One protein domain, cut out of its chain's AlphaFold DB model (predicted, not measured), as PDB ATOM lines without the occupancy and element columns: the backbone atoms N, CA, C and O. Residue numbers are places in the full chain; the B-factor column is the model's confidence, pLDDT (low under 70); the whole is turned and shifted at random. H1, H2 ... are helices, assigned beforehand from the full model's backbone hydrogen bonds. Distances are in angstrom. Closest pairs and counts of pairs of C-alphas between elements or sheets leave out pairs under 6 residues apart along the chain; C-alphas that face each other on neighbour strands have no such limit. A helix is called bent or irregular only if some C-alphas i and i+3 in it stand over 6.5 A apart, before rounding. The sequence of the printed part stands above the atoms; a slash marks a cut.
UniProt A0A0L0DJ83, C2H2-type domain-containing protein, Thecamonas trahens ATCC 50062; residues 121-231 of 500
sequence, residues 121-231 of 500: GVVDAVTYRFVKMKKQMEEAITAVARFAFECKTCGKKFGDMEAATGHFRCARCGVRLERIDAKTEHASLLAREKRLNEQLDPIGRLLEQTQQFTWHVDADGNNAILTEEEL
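Overview. This is residues 121 to 231 of the 500 residues of the protein "C2H2-type domain-containing protein" of Thecamonas trahens ATCC 50062 (UniProt A0A0L0DJ83). Picture a long, slim pair of helices with a loop-built head at one end and a loose tail at the other. H3, the longest helix, bows beside H1 in the opposite direction and is bent toward its far end; residues 147 to 181, with the short H2 among them, fold into the head, and residues 211 to 231, ending in the short H4, make the tail. The 111 printed residues hold four named helices, in the order H1, H2, H3, H4, and no named strand, and the class is all helix. The whole is extended, with a radius of gyration of the C-alphas of 23.1 A, and it is a rod whose C-alphas span 73 by 31 by 20 A.

Along the chain. Begin with the longest helix, H3, at residues 182 to 210. By its hydrogen bonds it was assigned as one helix of 29 residues, but it is bent: C-alphas 199 and 202 are 6.8 A apart. Read it as two arms, H3a from residue 182 to 199 and H3b from residue 202 to 210, with residues 200 and 201 in neither. Find C-alpha 182 at (-7.781, -10.284, 66.113); from there H3a runs 25.5 A to C-alpha 199, and H3b then covers 13.1 A from C-alpha 202 to C-alpha 210. Next look at H1, residues 121 to 146, which starts with C-alpha 121 at (18.290, -34.231, 84.465) and runs 36.7 A to C-alpha 146 at (-11.156, -18.273, 69.553). H2 is four residues, 160 to 163, and H4 is another four, 228 to 231, ending with C-alpha 231 at (33.620, -44.501, 88.196).

Arrangement. Start from the arms of H3, whose lines stand at 55 degrees, a steep tilt. H3a and H1 touch, with the C-alphas of Ile 141 and His 186 as their closest pair at 6.2 A. They run opposite ways at a shallow tilt of 17 degrees, and H1 touches H3a with residues 137 to 145 alone. Now move to the first residues of H1: there it only just touches H3b, with 3 pairs of C-alphas within 8 A, and it does so with residues 123 to 127 alone. The closest C-alphas of that pair are those of Val 123 and Leu 207, 7.2 A apart, and the two run opposite ways at a steep tilt of 48 degrees. At the other end of H1 you meet H2, which is close but not clearly touching: the closest C-alphas, those of Arg 146 and Asp 160, are 7.9 A apart. H2 is apart from H3a and from H3b. H4 is apart from H1, H2, H3a and H3b. Check the backbone next: in H1 and H3a every O i to N i+4 pair is within hydrogen-bond range, in H3b 4 of 5 are, and H2 and H4 are too short for such a pair.

Size, cuts and confidence. The two C-alphas farthest apart are those of Gly 166 and Glu 229, at 73.3 A. The first and last printed C-alphas, those of Gly 121 and Leu 231, are 18.8 A apart. The printed part has no cut, and its three links are long: 13 residues from H1 to H2, 18 from H2 to H3, and 17 from H3 to H4. Look at the B-factor column for the model's confidence: the mean pLDDT of the printed part is 80.7, and 19 residues are under 70, namely residues 166 to 167, residue 214 and residues 216 to 231. H4 lies in the last of these stretches, with a mean pLDDT of 47.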
ATOM      1  N   GLY A 121      19.132 -35.249  83.844       87.81
ATOM      2  CA  GLY A 121      18.290 -34.231  84.465       87.81
ATOM      3  C   GLY A 121      18.245 -32.941  83.647       87.81
ATOM      4  O   GLY A 121      17.161 -32.405  83.429       87.81
ATOM      5  N   VAL A 122      19.388 -32.512  83.095       90.12
ATOM      6  CA  VAL A 122      19.461 -31.414  82.115       90.12
ATOM      7  C   VAL A 122      18.631 -31.728  80.863       90.12
ATOM      8  O   VAL A 122      17.738 -30.951  80.530       90.12
ATOM      9  N   VAL A 123      18.869 -32.857  80.182       90.69
ATOM     10  CA  VAL A 123      18.159 -33.213  78.934       90.69
ATOM     11  C   VAL A 123      16.645 -33.346  79.151       90.69
ATOM     12  O   VAL A 123      15.867 -32.790  78.372       90.69
ATOM     13  N   ASP A 124      16.206 -33.999  80.228       90.06
ATOM     14  CA  ASP A 124      14.790 -34.171  80.576       90.06
ATOM     15  C   ASP A 124      14.119 -32.826  80.903       90.06
ATOM     16  O   ASP A 124      13.042 -32.520  80.378       90.06
ATOM     17  N   ALA A 125      14.755 -31.992  81.735       91.56
ATOM     18  CA  ALA A 125      14.222 -30.687  82.123       91.56
ATOM     19  C   ALA A 125      14.143 -29.719  80.934       91.56
ATOM     20  O   ALA A 125      13.151 -28.997  80.788       91.56
ATOM     21  N   VAL A 126      15.152 -29.723  80.055       93.12
ATOM     22  CA  VAL A 126      15.174 -28.907  78.834       93.12
ATOM     23  C   VAL A 126      14.120 -29.397  77.841       93.12
ATOM     24  O   VAL A 126      13.334 -28.582  77.359       93.12
ATOM     25  N   THR A 127      14.015 -30.707  77.602       91.56
ATOM     26  CA  THR A 127      12.997 -31.289  76.707       91.56
ATOM     27  C   THR A 127      11.583 -30.944  77.181       91.56
ATOM     28  O   THR A 127      10.773 -30.430  76.404       91.56
ATOM     29  N   TYR A 128      11.293 -31.117  78.477       93.00
ATOM     30  CA  TYR A 128      10.012 -30.720  79.068       93.00
ATOM     31  C   TYR A 128       9.737 -29.214  78.910       93.00
ATOM     32  O   TYR A 128       8.621 -28.820  78.563       93.00
ATOM     33  N   ARG A 129      10.746 -28.356  79.121       92.19
ATOM     34  CA  ARG A 129      10.622 -26.898  78.946       92.19
ATOM     35  C   ARG A 129      10.356 -26.492  77.501       92.19
ATOM     36  O   ARG A 129       9.506 -25.633  77.282       92.19
ATOM     37  N   PHE A 130      11.018 -27.120  76.533       91.00
ATOM     38  CA  PHE A 130      10.818 -26.855  75.106       91.00
ATOM     39  C   PHE A 130       9.391 -27.204  74.671       91.00
ATOM     40  O   PHE A 130       8.699 -26.352  74.113       91.00
ATOM     41  N   VAL A 131       8.916 -28.410  75.007       91.12
ATOM     42  CA  VAL A 131       7.534 -28.841  74.725       91.12
ATOM     43  C   VAL A 131       6.522 -27.909  75.399       91.12
ATOM     44  O   VAL A 131       5.572 -27.457  74.763       91.12
ATOM     45  N   LYS A 132       6.743 -27.559  76.672       93.44
ATOM     46  CA  LYS A 132       5.856 -26.664  77.425       93.44
ATOM     47  C   LYS A 132       5.787 -25.258  76.828       93.44
ATOM     48  O   LYS A 132       4.697 -24.703  76.741       93.44
ATOM     49  N   MET A 133       6.917 -24.688  76.415       91.25
ATOM     50  CA  MET A 133       6.971 -23.333  75.866       91.25
ATOM     51  C   MET A 133       6.347 -23.247  74.467       91.25
ATOM     52  O   MET A 133       5.612 -22.294  74.209       91.25
ATOM     53  N   LYS A 134       6.559 -24.249  73.596       90.00
ATOM     54  CA  LYS A 134       5.851 -24.338  72.304       90.00
ATOM     55  C   LYS A 134       4.337 -24.425  72.519       90.00
ATOM     56  O   LYS A 134       3.608 -23.548  72.063       90.00
ATOM     57  N   LYS A 135       3.889 -25.352  73.374       93.12
ATOM     58  CA  LYS A 135       2.473 -25.506  73.743       93.12
ATOM     59  C   LYS A 135       1.852 -24.229  74.327       93.12
ATOM     60  O   LYS A 135       0.705 -23.923  74.029       93.12
ATOM     61  N   GLN A 136       2.593 -23.448  75.116       92.38
ATOM     62  CA  GLN A 136       2.112 -22.160  75.641       92.38
ATOM     63  C   GLN A 136       1.967 -21.072  74.562       92.38
ATOM     64  O   GLN A 136       1.075 -20.230  74.672       92.38
ATOM     65  N   MET A 137       2.797 -21.083  73.514       91.00
ATOM     66  CA  MET A 137       2.632 -20.192  72.356       91.00
ATOM     67  C   MET A 137       1.435 -20.618  71.493       91.00
ATOM     68  O   MET A 137       0.602 -19.776  71.160       91.00
ATOM     69  N   GLU A 138       1.287 -21.917  71.221       90.12
ATOM     70  CA  GLU A 138       0.126 -22.503  70.531       90.12
ATOM     71  C   GLU A 138      -1.192 -22.197  71.277       90.12
ATOM     72  O   GLU A 138      -2.194 -21.795  70.679       90.12
ATOM     73  N   GLU A 139      -1.198 -22.322  72.608       90.94
ATOM     74  CA  GLU A 139      -2.329 -21.957  73.471       90.94
ATOM     75  C   GLU A 139      -2.652 -20.457  73.401       90.94
ATOM     76  O   GLU A 139      -3.828 -20.099  73.343       90.94
ATOM     77  N   ALA A 140      -1.647 -19.577  73.338       88.75
ATOM     78  CA  ALA A 140      -1.856 -18.134  73.197       88.75
ATOM     79  C   ALA A 140      -2.411 -17.746  71.812       88.75
ATOM     80  O   ALA A 140      -3.352 -16.954  71.722       88.75
ATOM     81  N   ILE A 141      -1.877 -18.334  70.736       87.94
ATOM     82  CA  ILE A 141      -2.341 -18.117  69.356       87.94
ATOM     83  C   ILE A 141      -3.783 -18.618  69.203       87.94
ATOM     84  O   ILE A 141      -4.658 -17.874  68.755       87.94
ATOM     85  N   THR A 142      -4.066 -19.845  69.657       86.44
ATOM     86  CA  THR A 142      -5.424 -20.409  69.608       86.44
ATOM     87  C   THR A 142      -6.400 -19.704  70.549       86.44
ATOM     88  O   THR A 142      -7.591 -19.673  70.255       86.44
ATOM     89  N   ALA A 143      -5.950 -19.097  71.653       85.38
ATOM     90  CA  ALA A 143      -6.799 -18.235  72.474       85.38
ATOM     91  C   ALA A 143      -7.235 -16.975  71.711       85.38
ATOM     92  O   ALA A 143      -8.429 -16.687  71.673       85.38
ATOM     93  N   VAL A 144      -6.316 -16.264  71.044       83.62
ATOM     94  CA  VAL A 144      -6.676 -15.097  70.212       83.62
ATOM     95  C   VAL A 144      -7.588 -15.501  69.048       83.62
ATOM     96  O   VAL A 144      -8.572 -14.817  68.791       83.62
ATOM     97  N   ALA A 145      -7.334 -16.641  68.400       80.00
ATOM     98  CA  ALA A 145      -8.177 -17.137  67.307       80.00
ATOM     99  C   ALA A 145      -9.608 -17.540  67.738       80.00
ATOM    100  O   ALA A 145     -10.516 -17.514  66.912       80.00
ATOM    101  N   ARG A 146      -9.828 -17.907  69.011       81.50
ATOM    102  CA  ARG A 146     -11.156 -18.273  69.553       81.50
ATOM    103  C   ARG A 146     -12.042 -17.070  69.890       81.50
ATOM    104  O   ARG A 146     -13.256 -17.237  70.000       81.50
ATOM    105  N   PHE A 147     -11.463 -15.888  70.095       82.50
ATOM    106  CA  PHE A 147     -12.191 -14.701  70.544       82.50
ATOM    107  C   PHE A 147     -12.375 -13.697  69.404       82.50
ATOM    108  O   PHE A 147     -11.463 -12.952  69.055       82.50
ATOM    109  N   ALA A 148     -13.586 -13.653  68.848       81.44
ATOM    110  CA  ALA A 148     -13.943 -12.747  67.758       81.44
ATOM    111  C   ALA A 148     -14.505 -11.398  68.242       81.44
ATOM    112  O   ALA A 148     -14.478 -10.421  67.490       81.44
ATOM    113  N   PHE A 149     -15.010 -11.324  69.479       85.06
ATOM    114  CA  PHE A 149     -15.728 -10.159  70.004       85.06
ATOM    115  C   PHE A 149     -15.281  -9.764  71.413       85.06
ATOM    116  O   PHE A 149     -14.895 -10.617  72.208       85.06
ATOM    117  N   GLU A 150     -15.402  -8.483  71.761       88.25
ATOM    118  CA  GLU A 150     -15.205  -7.985  73.124       88.25
ATOM    119  C   GLU A 150     -16.248  -6.944  73.549       88.25
ATOM    120  O   GLU A 150     -16.969  -6.356  72.740       88.25
ATOM    121  N   CYS A 151     -16.342  -6.725  74.862       89.69
ATOM    122  CA  CYS A 151     -17.236  -5.744  75.465       89.69
ATOM    123  C   CYS A 151     -16.449  -4.653  76.203       89.69
ATOM    124  O   CYS A 151     -16.052  -4.857  77.356       89.69
ATOM    125  N   LYS A 152     -16.325  -3.460  75.602       88.50
ATOM    126  CA  LYS A 152     -15.610  -2.297  76.173       88.50
ATOM    127  C   LYS A 152     -15.964  -1.990  77.636       88.50
ATOM    128  O   LYS A 152     -15.089  -1.661  78.424       88.50
ATOM    129  N   THR A 153     -17.228  -2.153  78.032       89.00
ATOM    130  CA  THR A 153     -17.705  -1.844  79.396       89.00
ATOM    131  C   THR A 153     -17.318  -2.880  80.462       89.00
ATOM    132  O   THR A 153     -17.473  -2.607  81.649       89.00
ATOM    133  N   CYS A 154     -16.863  -4.087  80.094       88.38
ATOM    134  CA  CYS A 154     -16.532  -5.125  81.085       88.38
ATOM    135  C   CYS A 154     -15.300  -5.995  80.776       88.38
ATOM    136  O   CYS A 154     -15.018  -6.914  81.544       88.38
ATOM    137  N   GLY A 155     -14.588  -5.744  79.672       83.88
ATOM    138  CA  GLY A 155     -13.338  -6.426  79.312       83.88
ATOM    139  C   GLY A 155     -13.470  -7.912  78.954       83.88
ATOM    140  O   GLY A 155     -12.464  -8.569  78.698       83.88
ATOM    141  N   LYS A 156     -14.687  -8.473  78.936       85.25
ATOM    142  CA  LYS A 156     -14.908  -9.862  78.516       85.25
ATOM    143  C   LYS A 156     -14.769  -9.990  76.999       85.25
ATOM    144  O   LYS A 156     -15.456  -9.279  76.262       85.25
ATOM    145  N   LYS A 157     -13.926 -10.933  76.574       86.81
ATOM    146  CA  LYS A 157     -13.858 -11.461  75.208       86.81
ATOM    147  C   LYS A 157     -14.849 -12.633  75.056       86.81
ATOM    148  O   LYS A 157     -15.093 -13.344  76.029       86.81
ATOM    149  N   PHE A 158     -15.427 -12.790  73.865       84.56
ATOM    150  CA  PHE A 158     -16.479 -13.755  73.516       84.56
ATOM    151  C   PHE A 158     -16.174 -14.432  72.169       84.56
ATOM    152  O   PHE A 158     -15.589 -13.814  71.270       84.56
ATOM    153  N   GLY A 159     -16.576 -15.696  72.022       85.31
ATOM    154  CA  GLY A 159     -16.478 -16.446  70.764       85.31
ATOM    155  C   GLY A 159     -17.661 -16.202  69.818       85.31
ATOM    156  O   GLY A 159     -18.731 -15.774  70.253       85.31
ATOM    157  N   ASP A 160     -17.501 -16.520  68.525       81.81
ATOM    158  CA  ASP A 160     -18.575 -16.363  67.525       81.81
ATOM    159  C   ASP A 160     -19.865 -17.106  67.929       81.81
ATOM    160  O   ASP A 160     -20.956 -16.559  67.797       81.81
ATOM    161  N   MET A 161     -19.751 -18.316  68.494       80.56
ATOM    162  CA  MET A 161     -20.901 -19.126  68.929       80.56
ATOM    163  C   MET A 161     -21.676 -18.509  70.108       80.56
ATOM    164  O   MET A 161     -22.892 -18.657  70.186       80.56
ATOM    165  N   GLU A 162     -21.002 -17.787  71.008       76.12
ATOM    166  CA  GLU A 162     -21.654 -17.073  72.118       76.12
ATOM    167  C   GLU A 162     -22.361 -15.806  71.608       76.12
ATOM    168  O   GLU A 162     -23.471 -15.473  72.030       76.12
ATOM    169  N   ALA A 163     -21.724 -15.120  70.653       72.00
ATOM    170  CA  ALA A 163     -22.232 -13.914  70.009       72.00
ATOM    171  C   ALA A 163     -23.389 -14.180  69.021       72.00
ATOM    172  O   ALA A 163     -24.192 -13.283  68.765       72.00
ATOM    173  N   ALA A 164     -23.515 -15.411  68.509       71.31
ATOM    174  CA  ALA A 164     -24.549 -15.846  67.565       71.31
ATOM    175  C   ALA A 164     -25.973 -15.947  68.155       71.31
ATOM    176  O   ALA A 164     -26.907 -16.327  67.450       71.31
ATOM    177  N   THR A 165     -26.179 -15.575  69.422       71.81
ATOM    178  CA  THR A 165     -27.463 -15.617  70.152       71.81
ATOM    179  C   THR A 165     -28.477 -14.541  69.706       71.81
ATOM    180  O   THR A 165     -29.203 -13.962  70.511       71.81
ATOM    181  N   GLY A 166     -28.523 -14.231  68.404       66.38
ATOM    182  CA  GLY A 166     -29.441 -13.282  67.752       66.38
ATOM    183  C   GLY A 166     -29.188 -11.801  68.059       66.38
ATOM    184  O   GLY A 166     -29.511 -10.926  67.253       66.38
ATOM    185  N   HIS A 167     -28.593 -11.489  69.208       69.94
ATOM    186  CA  HIS A 167     -28.305 -10.133  69.657       69.94
ATOM    187  C   HIS A 167     -26.860 -10.053  70.156       69.94
ATOM    188  O   HIS A 167     -26.571 -10.491  71.264       69.94
ATOM    189  N   PHE A 168     -25.971  -9.427  69.375       80.88
ATOM    190  CA  PHE A 168     -24.575  -9.140  69.742       80.88
ATOM    191  C   PHE A 168     -24.487  -8.195  70.958       80.88
ATOM    192  O   PHE A 168     -24.198  -7.008  70.811       80.88
ATOM    193  N   ARG A 169     -24.786  -8.694  72.161       85.00
ATOM    194  CA  ARG A 169     -24.869  -7.953  73.426       85.00
ATOM    195  C   ARG A 169     -24.202  -8.751  74.542       85.00
ATOM    196  O   ARG A 169     -24.361  -9.962  74.636       85.00
ATOM    197  N   CYS A 170     -23.483  -8.074  75.430       86.38
ATOM    198  CA  CYS A 170     -22.830  -8.728  76.556       86.38
ATOM    199  C   CYS A 170     -23.851  -9.216  77.596       86.38
ATOM    200  O   CYS A 170     -24.549  -8.404  78.205       86.38
ATOM    201  N   ALA A 171     -23.840 -10.515  77.909       84.19
ATOM    202  CA  ALA A 171     -24.710 -11.132  78.917       84.19
ATOM    203  C   ALA A 171     -24.580 -10.555  80.351       84.19
ATOM    204  O   ALA A 171     -25.393 -10.878  81.210       84.19
ATOM    205  N   ARG A 172     -23.570  -9.712  80.636       84.12
ATOM    206  CA  ARG A 172     -23.385  -9.062  81.952       84.12
ATOM    207  C   ARG A 172     -23.903  -7.618  82.024       84.12
ATOM    208  O   ARG A 172     -24.217  -7.163  83.117       84.12
ATOM    209  N   CYS A 173     -23.945  -6.886  80.910       87.19
ATOM    210  CA  CYS A 173     -24.272  -5.449  80.912       87.19
ATOM    211  C   CYS A 173     -25.177  -4.984  79.758       87.19
ATOM    212  O   CYS A 173     -25.460  -3.796  79.660       87.19
ATOM    213  N   GLY A 174     -25.610  -5.874  78.860       84.25
ATOM    214  CA  GLY A 174     -26.513  -5.560  77.743       84.25
ATOM    215  C   GLY A 174     -25.916  -4.707  76.612       84.25
ATOM    216  O   GLY A 174     -26.539  -4.592  75.554       84.25
ATOM    217  N   VAL A 175     -24.720  -4.139  76.804       86.62
ATOM    218  CA  VAL A 175     -23.995  -3.318  75.821       86.62
ATOM    219  C   VAL A 175     -23.627  -4.152  74.592       86.62
ATOM    220  O   VAL A 175     -23.289  -5.330  74.721       86.62
ATOM    221  N   ARG A 176     -23.695  -3.542  73.399       86.38
ATOM    222  CA  ARG A 176     -23.326  -4.186  72.130       86.38
ATOM    223  C   ARG A 176     -21.872  -4.678  72.174       86.38
ATOM    224  O   ARG A 176     -20.989  -3.957  72.629       86.38
ATOM    225  N   LEU A 177     -21.642  -5.895  71.687       87.75
ATOM    226  CA  LEU A 177     -20.298  -6.436  71.480       87.75
ATOM    227  C   LEU A 177     -19.672  -5.826  70.222       87.75
ATOM    228  O   LEU A 177     -20.344  -5.697  69.197       87.75
ATOM    229  N   GLU A 178     -18.389  -5.490  70.289       84.56
ATOM    230  CA  GLU A 178     -17.603  -5.052  69.132       84.56
ATOM    231  C   GLU A 178     -16.680  -6.179  68.664       84.56
ATOM    232  O   GLU A 178     -16.259  -7.017  69.463       84.56
ATOM    233  N   ARG A 179     -16.394  -6.239  67.359       81.50
ATOM    234  CA  ARG A 179     -15.480  -7.237  66.789       81.50
ATOM    235  C   ARG A 179     -14.040  -6.844  67.124       81.50
ATOM    236  O   ARG A 179     -13.658  -5.701  66.903       81.50
ATOM    237  N   ILE A 180     -13.247  -7.793  67.613       80.00
ATOM    238  CA  ILE A 180     -11.808  -7.603  67.831       80.00
ATOM    239  C   ILE A 180     -11.108  -7.670  66.469       80.00
ATOM    240  O   ILE A 180     -11.353  -8.602  65.698       80.00
ATOM    241  N   ASP A 181     -10.159  -6.770  66.200       74.44
ATOM    242  CA  ASP A 181      -9.229  -6.873  65.060       74.44
ATOM    243  C   ASP A 181      -8.153  -7.955  65.283       74.44
ATOM    244  O   ASP A 181      -6.955  -7.757  65.063       74.44
ATOM    245  N   ALA A 182      -8.598  -9.148  65.694       71.06
ATOM    246  CA  ALA A 182      -7.781 -10.284  66.113       71.06
ATOM    247  C   ALA A 182      -6.779 -10.732  65.038       71.06
ATOM    248  O   ALA A 182      -5.749 -11.305  65.368       71.06
ATOM    249  N   LYS A 183      -7.019 -10.405  63.757       76.38
ATOM    250  CA  LYS A 183      -6.055 -10.588  62.657       76.38
ATOM    251  C   LYS A 183      -4.698  -9.936  62.952       76.38
ATOM    252  O   LYS A 183      -3.670 -10.510  62.605       76.38
ATOM    253  N   THR A 184      -4.690  -8.764  63.589       79.88
ATOM    254  CA  THR A 184      -3.467  -8.012  63.914       79.88
ATOM    255  C   THR A 184      -2.730  -8.621  65.109       79.88
ATOM    256  O   THR A 184      -1.546  -8.943  64.991       79.88
ATOM    257  N   GLU A 185      -3.439  -8.887  66.215       81.62
ATOM    258  CA  GLU A 185      -2.900  -9.590  67.390       81.62
ATOM    259  C   GLU A 185      -2.336 -10.965  66.987       81.62
ATOM    260  O   GLU A 185      -1.173 -11.266  67.257       81.62
ATOM    261  N   HIS A 186      -3.111 -11.764  66.248       85.00
ATOM    262  CA  HIS A 186      -2.740 -13.101  65.775       85.00
ATOM    263  C   HIS A 186      -1.515 -13.075  64.849       85.00
ATOM    264  O   HIS A 186      -0.588 -13.861  65.039       85.00
ATOM    265  N   ALA A 187      -1.445 -12.138  63.894       87.00
ATOM    266  CA  ALA A 187      -0.259 -11.967  63.054       87.00
ATOM    267  C   ALA A 187       0.990 -11.598  63.878       87.00
ATOM    268  O   ALA A 187       2.078 -12.107  63.602       87.00
ATOM    269  N   SER A 188       0.844 -10.772  64.923       88.56
ATOM    270  CA  SER A 188       1.955 -10.430  65.821       88.56
ATOM    271  C   SER A 188       2.429 -11.626  66.664       88.56
ATOM    272  O   SER A 188       3.636 -11.799  66.857       88.56
ATOM    273  N   LEU A 189       1.511 -12.497  67.104       88.94
ATOM    274  CA  LEU A 189       1.844 -13.719  67.842       88.94
ATOM    275  C   LEU A 189       2.528 -14.759  66.947       88.94
ATOM    276  O   LEU A 189       3.562 -15.284  67.347       88.94
ATOM    277  N   LEU A 190       2.039 -14.980  65.722       89.88
ATOM    278  CA  LEU A 190       2.705 -15.832  64.724       89.88
ATOM    279  C   LEU A 190       4.113 -15.316  64.375       89.88
ATOM    280  O   LEU A 190       5.055 -16.094  64.236       89.88
ATOM    281  N   ALA A 191       4.295 -13.996  64.257       92.38
ATOM    282  CA  ALA A 191       5.615 -13.405  64.027       92.38
ATOM    283  C   ALA A 191       6.564 -13.597  65.226       92.38
ATOM    284  O   ALA A 191       7.768 -13.781  65.038       92.38
ATOM    285  N   ARG A 192       6.036 -13.583  66.459       90.31
ATOM    286  CA  ARG A 192       6.798 -13.888  67.681       90.31
ATOM    287  C   ARG A 192       7.144 -15.375  67.789       90.31
ATOM    288  O   ARG A 192       8.262 -15.695  68.174       90.31
ATOM    289  N   GLU A 193       6.218 -16.263  67.443       91.69
ATOM    290  CA  GLU A 193       6.417 -17.715  67.417       91.69
ATOM    291  C   GLU A 193       7.500 -18.128  66.415       91.69
ATOM    292  O   GLU A 193       8.399 -18.883  66.775       91.69
ATOM    293  N   LYS A 194       7.473 -17.596  65.184       92.88
ATOM    294  CA  LYS A 194       8.508 -17.875  64.174       92.88
ATOM    295  C   LYS A 194       9.904 -17.494  64.668       92.88
ATOM    296  O   LYS A 194      10.780 -18.351  64.709       92.88
ATOM    297  N   ARG A 195      10.063 -16.266  65.178       93.69
ATOM    298  CA  ARG A 195      11.321 -15.792  65.788       93.69
ATOM    299  C   ARG A 195      11.762 -16.629  66.989       93.69
ATOM    300  O   ARG A 195      12.955 -16.821  67.189       93.69
ATOM    301  N   LEU A 196      10.815 -17.114  67.794       91.50
ATOM    302  CA  LEU A 196      11.115 -18.003  68.913       91.50
ATOM    303  C   LEU A 196      11.639 -19.354  68.407       91.50
ATOM    304  O   LEU A 196      12.662 -19.818  68.892       91.50
ATOM    305  N   ASN A 197      10.990 -19.967  67.416       90.81
ATOM    306  CA  ASN A 197      11.454 -21.225  66.826       90.81
ATOM    307  C   ASN A 197      12.845 -21.063  66.183       90.81
ATOM    308  O   ASN A 197      13.745 -21.826  66.521       90.81
ATOM    309  N   GLU A 198      13.072 -20.006  65.395       93.06
ATOM    310  CA  GLU A 198      14.388 -19.647  64.828       93.06
ATOM    311  C   GLU A 198      15.500 -19.547  65.900       93.06
ATOM    312  O   GLU A 198      16.643 -19.935  65.657       93.06
ATOM    313  N   GLN A 199      15.172 -19.060  67.105       91.75
ATOM    314  CA  GLN A 199      16.097 -18.977  68.245       91.75
ATOM    315  C   GLN A 199      16.287 -20.308  68.996       91.75
ATOM    316  O   GLN A 199      17.317 -20.498  69.646       91.75
ATOM    317  N   LEU A 200      15.322 -21.229  68.925       90.56
ATOM    318  CA  LEU A 200      15.338 -22.514  69.637       90.56
ATOM    319  C   LEU A 200      15.910 -23.665  68.798       90.56
ATOM    320  O   LEU A 200      16.505 -24.580  69.368       90.56
ATOM    321  N   ASP A 201      15.797 -23.613  67.470       91.19
ATOM    322  CA  ASP A 201      16.397 -24.558  66.517       91.19
ATOM    323  C   ASP A 201      17.866 -24.945  66.818       91.19
ATOM    324  O   ASP A 201      18.165 -26.142  66.819       91.19
ATOM    325  N   PRO A 202      18.808 -24.019  67.120       91.56
ATOM    326  CA  PRO A 202      20.198 -24.382  67.436       91.56
ATOM    327  C   PRO A 202      20.384 -25.133  68.767       91.56
ATOM    328  O   PRO A 202      21.477 -25.642  69.022       91.56
ATOM    329  N   ILE A 203      19.350 -25.193  69.614       91.50
ATOM    330  CA  ILE A 203      19.293 -26.041  70.814       91.50
ATOM    331  C   ILE A 203      18.519 -27.334  70.501       91.50
ATOM    332  O   ILE A 203      18.938 -28.405  70.928       91.50
ATOM    333  N   GLY A 204      17.456 -27.263  69.692       90.31
ATOM    334  CA  GLY A 204      16.706 -28.427  69.201       90.31
ATOM    335  C   GLY A 204      17.596 -29.463  68.511       90.31
ATOM    336  O   GLY A 204      17.559 -30.634  68.874       90.31
ATOM    337  N   ARG A 205      18.492 -29.018  67.620       91.75
ATOM    338  CA  ARG A 205      19.459 -29.896  66.928       91.75
ATOM    339  C   ARG A 205      20.430 -30.608  67.880       91.75
ATOM    340  O   ARG A 205      20.812 -31.743  67.619       91.75
ATOM    341  N   LEU A 206      20.812 -29.969  68.993       90.62
ATOM    342  CA  LEU A 206      21.617 -30.624  70.034       90.62
ATOM    343  C   LEU A 206      20.775 -31.641  70.820       90.62
ATOM    344  O   LEU A 206      21.254 -32.732  71.115       90.62
ATOM    345  N   LEU A 207      19.510 -31.328  71.125       89.81
ATOM    346  CA  LEU A 207      18.604 -32.270  71.793       89.81
ATOM    347  C   LEU A 207      18.378 -33.533  70.946       89.81
ATOM    348  O   LEU A 207      18.448 -34.637  71.481       89.81
ATOM    349  N   GLU A 208      18.184 -33.384  69.633       88.88
ATOM    350  CA  GLU A 208      18.074 -34.491  68.667       88.88
ATOM    351  C   GLU A 208      19.323 -35.390  68.658       88.88
ATOM    352  O   GLU A 208      19.199 -36.614  68.609       88.88
ATOM    353  N   GLN A 209      20.522 -34.811  68.782       87.38
ATOM    354  CA  GLN A 209      21.760 -35.580  68.962       87.38
ATOM    355  C   GLN A 209      21.773 -36.315  70.313       87.38
ATOM    356  O   GLN A 209      22.061 -37.508  70.355       87.38
ATOM    357  N   THR A 210      21.378 -35.661  71.414       84.50
ATOM    358  CA  THR A 210      21.375 -36.297  72.750       84.50
ATOM    359  C   THR A 210      20.367 -37.436  72.925       84.50
ATOM    360  O   THR A 210      20.532 -38.257  73.827       84.50
ATOM    361  N   GLN A 211      19.349 -37.538  72.063       78.69
ATOM    362  CA  GLN A 211      18.407 -38.668  72.061       78.69
ATOM    363  C   GLN A 211      19.043 -39.988  71.598       78.69
ATOM    364  O   GLN A 211      18.461 -41.046  71.826       78.69
ATOM    365  N   GLN A 212      20.228 -39.946  70.982       74.31
ATOM    366  CA  GLN A 212      20.954 -41.137  70.531       74.31
ATOM    367  C   GLN A 212      21.713 -41.837  71.675       74.31
ATOM    368  O   GLN A 212      22.104 -42.993  71.530       74.31
ATOM    369  N   PHE A 213      21.899 -41.174  72.824       73.88
ATOM    370  CA  PHE A 213      22.640 -41.724  73.962       73.88
ATOM    371  C   PHE A 213      21.764 -42.601  74.867       73.88
ATOM    372  O   PHE A 213      20.659 -42.224  75.266       73.88
ATOM    373  N   THR A 214      22.279 -43.772  75.244       68.62
ATOM    374  CA  THR A 214      21.634 -44.700  76.184       68.62
ATOM    375  C   THR A 214      21.989 -44.359  77.631       68.62
ATOM    376  O   THR A 214      23.150 -44.419  78.028       68.62
ATOM    377  N   TRP A 215      20.981 -44.036  78.444       71.06
ATOM    378  CA  TRP A 215      21.156 -43.553  79.817       71.06
ATOM    379  C   TRP A 215      21.050 -44.688  80.847       71.06
ATOM    380  O   TRP A 215      19.948 -45.175  81.109       71.06
ATOM    381  N   HIS A 216      22.157 -45.062  81.490       61.66
ATOM    382  CA  HIS A 216      22.146 -46.017  82.607       61.66
ATOM    383  C   HIS A 216      21.456 -45.423  83.848       61.66
ATOM    384  O   HIS A 216      21.498 -44.216  84.059       61.66
ATOM    385  N   VAL A 217      20.776 -46.254  84.645       59.34
ATOM    386  CA  VAL A 217      20.031 -45.847  85.855       59.34
ATOM    387  C   VAL A 217      20.812 -46.315  87.088       59.34
ATOM    388  O   VAL A 217      20.951 -47.525  87.268       59.34
ATOM    389  N   ASP A 218      21.284 -45.403  87.945       55.72
ATOM    390  CA  ASP A 218      21.843 -45.779  89.252       55.72
ATOM    391  C   ASP A 218      20.726 -46.244  90.206       55.72
ATOM    392  O   ASP A 218      19.555 -45.882  90.052       55.72
ATOM    393  N   ALA A 219      21.094 -47.003  91.244       51.31
ATOM    394  CA  ALA A 219      20.163 -47.548  92.239       51.31
ATOM    395  C   ALA A 219      19.264 -46.489  92.919       51.31
ATOM    396  O   ALA A 219      18.134 -46.800  93.295       51.31
ATOM    397  N   ASP A 220      19.723 -45.236  93.010       54.94
ATOM    398  CA  ASP A 220      18.977 -44.098  93.567       54.94
ATOM    399  C   ASP A 220      17.902 -43.515  92.619       54.94
ATOM    400  O   ASP A 220      17.254 -42.518  92.943       54.94
ATOM    401  N   GLY A 221      17.714 -44.078  91.418       53.75
ATOM    402  CA  GLY A 221      16.765 -43.564  90.419       53.75
ATOM    403  C   GLY A 221      17.227 -42.279  89.714       53.75
ATOM    404  O   GLY A 221      16.419 -41.561  89.113       53.75
ATOM    405  N   ASN A 222      18.527 -41.984  89.782       55.16
ATOM    406  CA  ASN A 222      19.184 -40.942  89.002       55.16
ATOM    407  C   ASN A 222      19.988 -41.603  87.879       55.16
ATOM    408  O   ASN A 222      20.793 -42.491  88.137       55.16
ATOM    409  N   ASN A 223      19.790 -41.184  86.631       52.09
ATOM    410  CA  ASN A 223      20.592 -41.700  85.527       52.09
ATOM    411  C   ASN A 223      21.861 -40.864  85.369       52.09
ATOM    412  O   ASN A 223      21.800 -39.749  84.846       52.09
ATOM    413  N   ALA A 224      22.998 -41.406  85.780       50.38
ATOM    414  CA  ALA A 224      24.288 -40.852  85.408       50.38
ATOM    415  C   ALA A 224      24.711 -41.401  84.035       50.38
ATOM    416  O   ALA A 224      24.614 -42.601  83.772       50.38
ATOM    417  N   ILE A 225      25.253 -40.532  83.179       46.06
ATOM    418  CA  ILE A 225      26.364 -40.968  82.330       46.06
ATOM    419  C   ILE A 225      27.562 -40.919  83.267       46.06
ATOM    420  O   ILE A 225      28.152 -39.856  83.439       46.06
ATOM    421  N   LEU A 226      27.850 -42.046  83.923       45.59
ATOM    422  CA  LEU A 226      29.063 -42.174  84.717       45.59
ATOM    423  C   LEU A 226      30.236 -42.030  83.752       45.59
ATOM    424  O   LEU A 226      30.501 -42.928  82.950       45.59
ATOM    425  N   THR A 227      30.927 -40.895  83.811       45.28
ATOM    426  CA  THR A 227      32.242 -40.788  83.184       45.28
ATOM    427  C   THR A 227      33.176 -41.791  83.860       45.28
ATOM    428  O   THR A 227      32.955 -42.202  85.005       45.28
ATOM    429  N   GLU A 228      34.269 -42.172  83.195       45.34
ATOM    430  CA  GLU A 228      35.289 -42.999  83.851       45.34
ATOM    431  C   GLU A 228      35.836 -42.350  85.131       45.34
ATOM    432  O   GLU A 228      36.379 -43.044  85.981       45.34
ATOM    433  N   GLU A 229      35.696 -41.033  85.287       45.97
ATOM    434  CA  GLU A 229      36.126 -40.275  86.461       45.97
ATOM    435  C   GLU A 229      35.113 -40.353  87.612       45.97
ATOM    436  O   GLU A 229      35.522 -40.493  88.761       45.97
ATOM    437  N   GLU A 230      33.804 -40.397  87.332       49.12
ATOM    438  CA  GLU A 230      32.792 -40.741  88.344       49.12
ATOM    439  C   GLU A 230      32.898 -42.214  88.773       49.12
ATOM    440  O   GLU A 230      32.720 -42.528  89.953       49.12
ATOM    441  N   LEU A 231      33.267 -43.118  87.855       48.44
ATOM    442  CA  LEU A 231      33.620 -44.501  88.196       48.44
ATOM    443  C   LEU A 231      34.918 -44.581  89.006       48.44
ATOM    444  O   LEU A 231      34.923 -45.262  90.026       48.44
TER     445      LEU A 231